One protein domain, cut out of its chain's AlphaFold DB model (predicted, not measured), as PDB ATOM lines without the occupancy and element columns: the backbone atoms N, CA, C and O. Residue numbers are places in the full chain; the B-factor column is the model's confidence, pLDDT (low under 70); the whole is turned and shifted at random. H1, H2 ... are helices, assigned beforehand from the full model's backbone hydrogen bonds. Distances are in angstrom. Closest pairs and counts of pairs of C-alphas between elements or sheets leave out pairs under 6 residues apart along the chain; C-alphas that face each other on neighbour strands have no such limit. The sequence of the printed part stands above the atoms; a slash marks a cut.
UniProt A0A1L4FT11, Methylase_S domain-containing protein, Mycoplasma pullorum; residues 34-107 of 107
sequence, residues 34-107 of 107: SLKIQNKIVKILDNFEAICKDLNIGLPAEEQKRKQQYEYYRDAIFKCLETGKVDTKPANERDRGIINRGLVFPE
ATOM      1  N   SER A  34     -36.118  74.618  25.356       95.25
ATOM      2  CA  SER A  34     -36.553  74.356  23.974       95.25
ATOM      3  C   SER A  34     -36.541  72.861  23.622       95.25
ATOM      4  O   SER A  34     -35.720  72.098  24.139       95.25
ATOM      5  N   LEU A  35     -37.398  72.441  22.681       94.50
ATOM      6  CA  LEU A  35     -37.526  71.036  22.255       94.50
ATOM      7  C   LEU A  35     -36.190  70.400  21.848       94.50
ATOM      8  O   LEU A  35     -35.911  69.251  22.179       94.50
ATOM      9  N   LYS A  36     -35.311  71.162  21.184       95.19
ATOM     10  CA  LYS A  36     -33.976  70.682  20.796       95.19
ATOM     11  C   LYS A  36     -33.131  70.286  22.011       95.19
ATOM     12  O   LYS A  36     -32.420  69.285  21.964       95.19
ATOM     13  N   ILE A  37     -33.197  71.073  23.085       93.25
ATOM     14  CA  ILE A  37     -32.472  70.797  24.329       93.25
ATOM     15  C   ILE A  37     -33.122  69.621  25.058       93.25
ATOM     16  O   ILE A  37     -32.400  68.731  25.497       93.25
ATOM     17  N   GLN A  38     -34.455  69.571  25.118       93.88
ATOM     18  CA  GLN A  38     -35.183  68.450  25.719       93.88
ATOM     19  C   GLN A  38     -34.793  67.112  25.073       93.88
ATOM     20  O   GLN A  38     -34.379  66.197  25.776       93.88
ATOM     21  N   ASN A  39     -34.793  67.032  23.739       95.38
ATOM     22  CA  ASN A  39     -34.402  65.815  23.016       95.38
ATOM     23  C   ASN A  39     -32.950  65.406  23.290       95.38
ATOM     24  O   ASN A  39     -32.637  64.221  23.383       95.38
ATOM     25  N   LYS A  40     -32.045  66.383  23.440       95.06
ATOM     26  CA  LYS A  40     -30.656  66.101  23.816       95.06
ATOM     27  C   LYS A  40     -30.566  65.527  25.232       95.06
ATOM     28  O   LYS A  40     -29.797  64.597  25.441       95.06
ATOM     29  N   ILE A  41     -31.330  66.077  26.179       94.00
ATOM     30  CA  ILE A  41     -31.382  65.587  27.562       94.00
ATOM     31  C   ILE A  41     -31.903  64.149  27.584       94.00
ATOM     32  O   ILE A  41     -31.230  63.291  28.145       94.00
ATOM     33  N   VAL A  42     -33.030  63.881  26.916       95.06
ATOM     34  CA  VAL A  42     -33.628  62.536  26.827       95.06
ATOM     35  C   VAL A  42     -32.619  61.536  26.274       95.06
ATOM     36  O   VAL A  42     -32.312  60.564  26.945       95.06
ATOM     37  N   LYS A  43     -31.965  61.845  25.148       95.00
ATOM     38  CA  LYS A  43     -30.954  60.952  24.564       95.00
ATOM     39  C   LYS A  43     -29.802  60.618  25.524       95.00
ATOM     40  O   LYS A  43     -29.277  59.511  25.495       95.00
ATOM     41  N   ILE A  44     -29.360  61.576  26.340       94.56
ATOM     42  CA  ILE A  44     -28.292  61.339  27.325       94.56
ATOM     43  C   ILE A  44     -28.799  60.449  28.464       94.56
ATOM     44  O   ILE A  44     -28.080  59.546  28.885       94.56
ATOM     45  N   LEU A  45     -30.016  60.700  28.951       94.69
ATOM     46  CA  LEU A  45     -30.627  59.917  30.023       94.69
ATOM     47  C   LEU A  45     -30.934  58.486  29.576       94.69
ATOM     48  O   LEU A  45     -30.597  57.565  30.310       94.69
ATOM     49  N   ASP A  46     -31.456  58.299  28.365       91.56
ATOM     50  CA  ASP A  46     -31.715  56.978  27.785       91.56
ATOM     51  C   ASP A  46     -30.416  56.169  27.671       91.56
ATOM     52  O   ASP A  46     -30.360  55.007  28.063       91.56
ATOM     53  N   ASN A  47     -29.333  56.800  27.200       88.81
ATOM     54  CA  ASN A  47     -28.021  56.155  27.129       88.81
ATOM     55  C   ASN A  47     -27.491  55.771  28.518       88.81
ATOM     56  O   ASN A  47     -26.907  54.702  28.685       88.81
ATOM     57  N   PHE A  48     -27.661  56.643  29.514       89.12
ATOM     58  CA  PHE A  48     -27.244  56.361  30.885       89.12
ATOM     59  C   PHE A  48     -28.059  55.212  31.490       89.12
ATOM     60  O   PHE A  48     -27.494  54.297  32.087       89.12
ATOM     61  N   GLU A  49     -29.377  55.228  31.297       87.19
ATOM     62  CA  GLU A  49     -30.271  54.172  31.756       87.19
ATOM     63  C   GLU A  49     -29.933  52.829  31.109       87.19
ATOM     64  O   GLU A  49     -29.837  51.833  31.827       87.19
ATOM     65  N   ALA A  50     -29.676  52.810  29.798       84.06
ATOM     66  CA  ALA A  50     -29.237  51.616  29.088       84.06
ATOM     67  C   ALA A  50     -27.953  51.043  29.709       84.06
ATOM     68  O   ALA A  50     -27.921  49.879  30.079       84.06
ATOM     69  N   ILE A  51     -26.922  51.860  29.946       80.81
ATOM     70  CA  ILE A  51     -25.675  51.386  30.578       80.81
ATOM     71  C   ILE A  51     -25.918  50.825  31.991       80.81
ATOM     72  O   ILE A  51     -25.255  49.873  32.405       80.81
ATOM     73  N   CYS A  52     -26.849  51.395  32.757       79.38
ATOM     74  CA  CYS A  52     -27.123  50.933  34.116       79.38
ATOM     75  C   CYS A  52     -28.008  49.680  34.182       79.38
ATOM     76  O   CYS A  52     -27.821  48.873  35.091       79.38
ATOM     77  N   LYS A  53     -28.988  49.540  33.282       76.62
ATOM     78  CA  LYS A  53     -30.036  48.507  33.372       76.62
ATOM     79  C   LYS A  53     -29.906  47.385  32.353       76.62
ATOM     80  O   LYS A  53     -30.493  46.329  32.571       76.62
ATOM     81  N   ASP A  54     -29.190  47.598  31.255       78.56
ATOM     82  CA  ASP A  54     -29.019  46.578  30.228       78.56
ATOM     83  C   ASP A  54     -28.175  45.424  30.789       78.56
ATOM     84  O   ASP A  54     -27.014  45.597  31.166       78.56
ATOM     85  N   LEU A  55     -28.785  44.244  30.882       66.38
ATOM     86  CA  LEU A  55     -28.165  43.040  31.432       66.38
ATOM     87  C   LEU A  55     -27.098  42.446  30.504       66.38
ATOM     88  O   LEU A  55     -26.253  41.694  30.981       66.38
ATOM     89  N   ASN A  56     -27.122  42.796  29.218       65.56
ATOM     90  CA  ASN A  56     -26.255  42.243  28.182       65.56
ATOM     91  C   ASN A  56     -25.053  43.148  27.877       65.56
ATOM     92  O   ASN A  56     -23.968  42.656  27.562       65.56
ATOM     93  N   ILE A  57     -25.220  44.469  27.984       68.31
ATOM     94  CA  ILE A  57     -24.177  45.453  27.629       68.31
ATOM     95  C   ILE A  57     -23.759  46.316  28.831       68.31
ATOM     96  O   ILE A  57     -22.656  46.866  28.852       68.31
ATOM     97  N   GLY A  58     -24.627  46.443  29.830       75.06
ATOM     98  CA  GLY A  58     -24.456  47.362  30.945       75.06
ATOM     99  C   GLY A  58     -23.606  46.833  32.098       75.06
ATOM    100  O   GLY A  58     -22.938  45.799  32.027       75.06
ATOM    101  N   LEU A  59     -23.657  47.563  33.212       81.38
ATOM    102  CA  LEU A  59     -22.945  47.232  34.451       81.38
ATOM    103  C   LEU A  59     -23.170  45.790  34.948       81.38
ATOM    104  O   LEU A  59     -22.190  45.186  35.390       81.38
ATOM    105  N   PRO A  60     -24.381  45.203  34.867       80.69
ATOM    106  CA  PRO A  60     -24.592  43.820  35.292       80.69
ATOM    107  C   PRO A  60     -23.763  42.808  34.486       80.69
ATOM    108  O   PRO A  60     -23.178  41.893  35.072       80.69
ATOM    109  N   ALA A  61     -23.649  43.003  33.166       79.56
ATOM    110  CA  ALA A  61     -22.844  42.150  32.288       79.56
ATOM    111  C   ALA A  61     -21.357  42.213  32.659       79.56
ATOM    112  O   ALA A  61     -20.663  41.195  32.726       79.56
ATOM    113  N   GLU A  62     -20.862  43.422  32.927       83.19
ATOM    114  CA  GLU A  62     -19.474  43.648  33.326       83.19
ATOM    115  C   GLU A  62     -19.173  43.058  34.713       83.19
ATOM    116  O   GLU A  62     -18.146  42.404  34.906       83.19
ATOM    117  N   GLU A  63     -20.081  43.223  35.680       83.69
ATOM    118  CA  GLU A  63     -19.930  42.653  37.022       83.69
ATOM    119  C   GLU A  63     -19.821  41.123  36.963       83.69
ATOM    120  O   GLU A  63     -18.967  40.521  37.622       83.69
ATOM    121  N   GLN A  64     -20.649  40.489  36.134       83.81
ATOM    122  CA  GLN A  64     -20.622  39.050  35.928       83.81
ATOM    123  C   GLN A  64     -19.306  38.578  35.296       83.81
ATOM    124  O   GLN A  64     -18.699  37.625  35.795       83.81
ATOM    125  N   LYS A  65     -18.818  39.266  34.254       83.62
ATOM    126  CA  LYS A  65     -17.512  38.970  33.641       83.62
ATOM    127  C   LYS A  65     -16.370  39.101  34.649       83.62
ATOM    128  O   LYS A  65     -15.509  38.224  34.719       83.62
ATOM    129  N   ARG A  66     -16.384  40.137  35.499       85.94
ATOM    130  CA  ARG A  66     -15.370  40.314  36.556       85.94
ATOM    131  C   ARG A  66     -15.421  39.232  37.630       85.94
ATOM    132  O   ARG A  66     -14.362  38.827  38.108       85.94
ATOM    133  N   LYS A  67     -16.607  38.744  38.008       86.88
ATOM    134  CA  LYS A  67     -16.738  37.612  38.946       86.88
ATOM    135  C   LYS A  67     -16.118  36.340  38.373       86.88
ATOM    136  O   LYS A  67     -15.316  35.706  39.051       86.88
ATOM    137  N   GLN A  68     -16.397  36.031  37.109       84.12
ATOM    138  CA  GLN A  68     -15.797  34.878  36.426       84.12
ATOM    139  C   GLN A  68     -14.275  35.003  36.329       84.12
ATOM    140  O   GLN A  68     -13.544  34.055  36.613       84.12
ATOM    141  N   GLN A  69     -13.789  36.194  35.976       80.38
ATOM    142  CA  GLN A  69     -12.360  36.476  35.940       80.38
ATOM    143  C   GLN A  69     -11.710  36.264  37.318       80.38
ATOM    144  O   GLN A  69     -10.640  35.660  37.408       80.38
ATOM    145  N   TYR A  70     -12.357  36.724  38.393       85.19
ATOM    146  CA  TYR A  70     -11.884  36.516  39.761       85.19
ATOM    147  C   TYR A  70     -11.816  35.030  40.134       85.19
ATOM    148  O   TYR A  70     -10.779  34.582  40.621       85.19
ATOM    149  N   GLU A  71     -12.878  34.263  39.881       83.25
ATOM    150  CA  GLU A  71     -12.917  32.822  40.163       83.25
ATOM    151  C   GLU A  71     -11.805  32.074  39.426       83.25
ATOM    152  O   GLU A  71     -11.078  31.290  40.036       83.25
ATOM    153  N   TYR A  72     -11.599  32.389  38.145       80.88
ATOM    154  CA  TYR A  72     -10.515  31.811  37.361       80.88
ATOM    155  C   TYR A  72      -9.140  32.082  37.990       80.88
ATOM    156  O   TYR A  72      -8.350  31.153  38.166       80.88
ATOM    157  N   TYR A  73      -8.831  33.339  38.332       80.50
ATOM    158  CA  TYR A  73      -7.523  33.677  38.904       80.50
ATOM    159  C   TYR A  73      -7.329  33.095  40.298       80.50
ATOM    160  O   TYR A  73      -6.233  32.632  40.607       80.50
ATOM    161  N   ARG A  74      -8.383  33.068  41.117       85.69
ATOM    162  CA  ARG A  74      -8.367  32.406  42.421       85.69
ATOM    163  C   ARG A  74      -7.959  30.941  42.263       85.69
ATOM    164  O   ARG A  74      -6.990  30.506  42.883       85.69
ATOM    165  N   ASP A  75      -8.652  30.205  41.401       85.06
ATOM    166  CA  ASP A  75      -8.418  28.773  41.207       85.06
ATOM    167  C   ASP A  75      -7.044  28.500  40.566       85.06
ATOM    168  O   ASP A  75      -6.353  27.554  40.946       85.06
ATOM    169  N   ALA A  76      -6.599  29.355  39.638       82.00
ATOM    170  CA  ALA A  76      -5.274  29.261  39.026       82.00
ATOM    171  C   ALA A  76      -4.141  29.480  40.043       82.00
ATOM    172  O   ALA A  76      -3.136  28.766  40.010       82.00
ATOM    173  N   ILE A  77      -4.302  30.434  40.966       84.56
ATOM    174  CA  ILE A  77      -3.339  30.671  42.049       84.56
ATOM    175  C   ILE A  77      -3.281  29.451  42.970       84.56
ATOM    176  O   ILE A  77      -2.187  28.959  43.235       84.56
ATOM    177  N   PHE A  78      -4.428  28.921  43.404       85.06
ATOM    178  CA  PHE A  78      -4.460  27.723  44.250       85.06
ATOM    179  C   PHE A  78      -3.773  26.529  43.581       85.06
ATOM    180  O   PHE A  78      -2.875  25.925  44.164       85.06
ATOM    181  N   LYS A  79      -4.086  26.264  42.312       83.56
ATOM    182  CA  LYS A  79      -3.440  25.199  41.537       83.56
ATOM    183  C   LYS A  79      -1.929  25.410  41.387       83.56
ATOM    184  O   LYS A  79      -1.162  24.445  41.405       83.56
ATOM    185  N   CYS A  80      -1.481  26.654  41.234       84.50
ATOM    186  CA  CYS A  80      -0.057  26.977  41.175       84.50
ATOM    187  C   CYS A  80       0.640  26.697  42.510       84.50
ATOM    188  O   CYS A  80       1.750  26.170  42.511       84.50
ATOM    189  N   LEU A  81      -0.000  27.024  43.636       85.62
ATOM    190  CA  LEU A  81       0.531  26.739  44.970       85.62
ATOM    191  C   LEU A  81       0.622  25.229  45.234       85.62
ATOM    192  O   LEU A  81       1.583  24.778  45.847       85.62
ATOM    193  N   GLU A  82      -0.332  24.448  44.726       84.50
ATOM    194  CA  GLU A  82      -0.338  22.986  44.861       84.50
ATOM    195  C   GLU A  82       0.685  22.288  43.955       84.50
ATOM    196  O   GLU A  82       1.323  21.319  44.360       84.50
ATOM    197  N   THR A  83       0.835  22.747  42.709       82.19
ATOM    198  CA  THR A  83       1.609  22.031  41.676       82.19
ATOM    199  C   THR A  83       2.973  22.650  41.373       82.19
ATOM    200  O   THR A  83       3.761  22.061  40.629       82.19
ATOM    201  N   GLY A  84       3.252  23.849  41.892       80.31
ATOM    202  CA  GLY A  84       4.462  24.626  41.609       80.31
ATOM    203  C   GLY A  84       4.561  25.151  40.170       80.31
ATOM    204  O   GLY A  84       5.597  25.694  39.789       80.31
ATOM    205  N   LYS A  85       3.516  24.981  39.346       74.88
ATOM    206  CA  LYS A  85       3.481  25.397  37.936       74.88
ATOM    207  C   LYS A  85       2.546  26.587  37.747       74.88
ATOM    208  O   LYS A  85       1.379  26.528  38.124       74.88
ATOM    209  N   VAL A  86       3.047  27.639  37.103       71.62
ATOM    210  CA  VAL A  86       2.273  28.848  36.778       71.62
ATOM    211  C   VAL A  86       1.505  28.648  35.466       71.62
ATOM    212  O   VAL A  86       2.093  28.266  34.456       71.62
ATOM    213  N   ASP A  87       0.202  28.950  35.455       65.44
ATOM    214  CA  ASP A  87      -0.615  28.962  34.233       65.44
ATOM    215  C   ASP A  87      -0.299  30.210  33.373       65.44
ATOM    216  O   ASP A  87      -0.702  31.335  33.680       65.44
ATOM    217  N   THR A  88       0.398  30.018  32.247       65.38
ATOM    218  CA  THR A  88       0.917  31.097  31.373       65.38
ATOM    219  C   THR A  88       0.031  31.454  30.174       65.38
ATOM    220  O   THR A  88       0.426  32.292  29.364       65.38
ATOM    221  N   LYS A  89      -1.164  30.854  30.039       67.00
ATOM    222  CA  LYS A  89      -2.084  31.122  28.907       67.00
ATOM    223  C   LYS A  89      -2.324  32.625  28.731       67.00
ATOM    224  O   LYS A  89      -2.452  33.292  29.730       67.00
ATOM    225  N   PRO A  90      -2.420  33.214  27.544       60.16
ATOM    226  CA  PRO A  90      -2.695  34.647  27.409       60.16
ATOM    227  C   PRO A  90      -4.174  34.971  27.710       60.16
ATOM    228  O   PRO A  90      -5.052  34.122  27.562       60.16
ATOM    229  N   ALA A  91      -4.472  36.191  28.180       60.12
ATOM    230  CA  ALA A  91      -5.799  36.575  28.699       60.12
ATOM    231  C   ALA A  91      -6.962  36.322  27.714       60.12
ATOM    232  O   ALA A  91      -8.015  35.839  28.109       60.12
ATOM    233  N   ASN A  92      -6.720  36.546  26.427       58.28
ATOM    234  CA  ASN A  92      -7.651  36.320  25.318       58.28
ATOM    235  C   ASN A  92      -7.991  34.837  25.041       58.28
ATOM    236  O   ASN A  92      -9.044  34.547  24.473       58.28
ATOM    237  N   GLU A  93      -7.130  33.893  25.429       56.59
ATOM    238  CA  GLU A  93      -7.393  32.447  25.333       56.59
ATOM    239  C   GLU A  93      -8.035  31.880  26.608       56.59
ATOM    240  O   GLU A  93      -8.623  30.796  26.580       56.59
ATOM    241  N   ARG A  94      -7.957  32.614  27.727       59.03
ATOM    242  CA  ARG A  94      -8.561  32.227  29.013       59.03
ATOM    243  C   ARG A  94     -10.084  32.400  29.006       59.03
ATOM    244  O   ARG A  94     -10.777  31.527  29.526       59.03
ATOM    245  N   ASP A  95     -10.603  33.420  28.317       52.69
ATOM    246  CA  ASP A  95     -12.051  33.662  28.179       52.69
ATOM    247  C   ASP A  95     -12.762  32.579  27.337       52.69
ATOM    248  O   ASP A  95     -13.915  32.231  27.590       52.69
ATOM    249  N   ARG A  96     -12.059  31.948  26.381       48.34
ATOM    250  CA  ARG A  96     -12.606  30.853  25.547       48.34
ATOM    251  C   ARG A  96     -12.693  29.501  26.267       48.34
ATOM    252  O   ARG A  96     -13.359  28.587  25.784       48.34
ATOM    253  N   GLY A  97     -12.015  29.339  27.404       47.97
ATOM    254  CA  GLY A  97     -12.081  28.117  28.213       47.97
ATOM    255  C   GLY A  97     -13.319  28.041  29.113       47.97
ATOM    256  O   GLY A  97     -13.723  26.945  29.497       47.97
ATOM    257  N   ILE A  98     -13.931  29.188  29.426       48.44
ATOM    258  CA  ILE A  98     -15.075  29.297  30.346       48.44
ATOM    259  C   ILE A  98     -16.390  28.912  29.644       48.44
ATOM    260  O   ILE A  98     -17.205  28.202  30.231       48.44
ATOM    261  N   ILE A  99     -16.539  29.233  28.352       45.34
ATOM    262  CA  ILE A  99     -17.710  28.848  27.535       45.34
ATOM    263  C   ILE A  99     -17.888  27.323  27.379       45.34
ATOM    264  O   ILE A  99     -19.003  26.853  27.179       45.34
ATOM    265  N   ASN A 100     -16.820  26.528  27.527       40.09
ATOM    266  CA  ASN A 100     -16.862  25.066  27.367       40.09
ATOM    267  C   ASN A 100     -17.100  24.292  28.680       40.09
ATOM    268  O   ASN A 100     -17.204  23.068  28.652       40.09
ATOM    269  N   ARG A 101     -17.206  24.974  29.833       42.19
ATOM    270  CA  ARG A 101     -17.555  24.359  31.134       42.19
ATOM    271  C   ARG A 101     -19.056  24.374  31.451       42.19
ATOM    272  O   ARG A 101     -19.437  24.028  32.564       42.19
ATOM    273  N   GLY A 102     -19.904  24.733  30.486       39.16
ATOM    274  CA  GLY A 102     -21.358  24.606  30.618       39.16
ATOM    275  C   GLY A 102     -22.060  25.742  31.363       39.16
ATOM    276  O   GLY A 102     -23.208  25.572  31.757       39.16
ATOM    277  N   LEU A 103     -21.435  26.910  31.521       39.00
ATOM    278  CA  LEU A 103     -22.181  28.134  31.831       39.00
ATOM    279  C   LEU A 103     -22.568  28.807  30.512       39.00
ATOM    280  O   LEU A 103     -21.903  29.723  30.036       39.00
ATOM    281  N   VAL A 104     -23.623  28.277  29.892       33.78
ATOM    282  CA  VAL A 104     -24.335  28.940  28.795       33.78
ATOM    283  C   VAL A 104     -25.153  30.071  29.413       33.78
ATOM    284  O   VAL A 104     -26.027  29.813  30.240       33.78
ATOM    285  N   PHE A 105     -24.860  31.313  29.037       37.91
ATOM    286  CA  PHE A 105     -25.739  32.444  29.331       37.91
ATOM    287  C   PHE A 105     -26.857  32.461  28.282       37.91
ATOM    288  O   PHE A 105     -26.532  32.430  27.093       37.91
ATOM    289  N   PRO A 106     -28.144  32.435  28.676       32.50
ATOM    290  CA  PRO A 106     -29.225  32.688  27.732       32.50
ATOM    291  C   PRO A 106     -29.135  34.140  27.232       32.50
ATOM    292  O   PRO A 106     -28.675  35.008  27.977       32.50
ATOM    293  N   GLU A 107     -29.530  34.351  25.972       39.91
ATOM    294  CA  GLU A 107     -29.590  35.661  25.292       39.91
ATOM    295  C   GLU A 107     -30.460  36.701  26.020       39.91
ATOM    296  O   GLU A 107     -31.493  36.300  26.611       39.91
TER     297      GLU A 107
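This is residues 34 to 107 of the 107 residues of the protein "Methylase_S domain-containing protein" of Mycoplasma pullorum (UniProt A0A1L4FT11). The longest helix, H2, and H1 follow each other nearly end to end in one long rod, slightly angled where they meet. A short helix, H3, sits crosswise beside H2 after the chain folds back, and residues 34 to 47 stick out at the H1 end. The 74 printed residues hold three named helices, H1, H2 and H3 in that order, and no named strand: all helix, extended, radius of gyration of the C-alphas 19.4 A, spans 67 by 22 by 16 A.

H2, residues 59 to 83, is 35.9 A long and ends at C-alpha 83 (1.609, 22.031, 41.676). H1, residues 35 to 53, is 26.2 A long and begins at C-alpha 35 (-37.526, 71.036, 22.255). H3 is residues 91 to 101, 17.1 A.

H2 and H1 touch only at the corner, the closest C-alphas being those of Leu 59 and Cys 52, 5.6 A apart. They run the same way at a shallow tilt of 29 degrees. H2 and H3 are near each other; H1 and H3 are apart. Every O i to N i+4 pair is within hydrogen-bond range in H1 and H2, but 0 of 7 in H3, with 3 of 8 O i to N i+3 pairs.

The farthest C-alphas, Ser 34 and Thr 83, are 67.1 A apart. The printed part has no cut and no long link. The model's pLDDT is under 70 at residues 55 to 57 and 87 to 107.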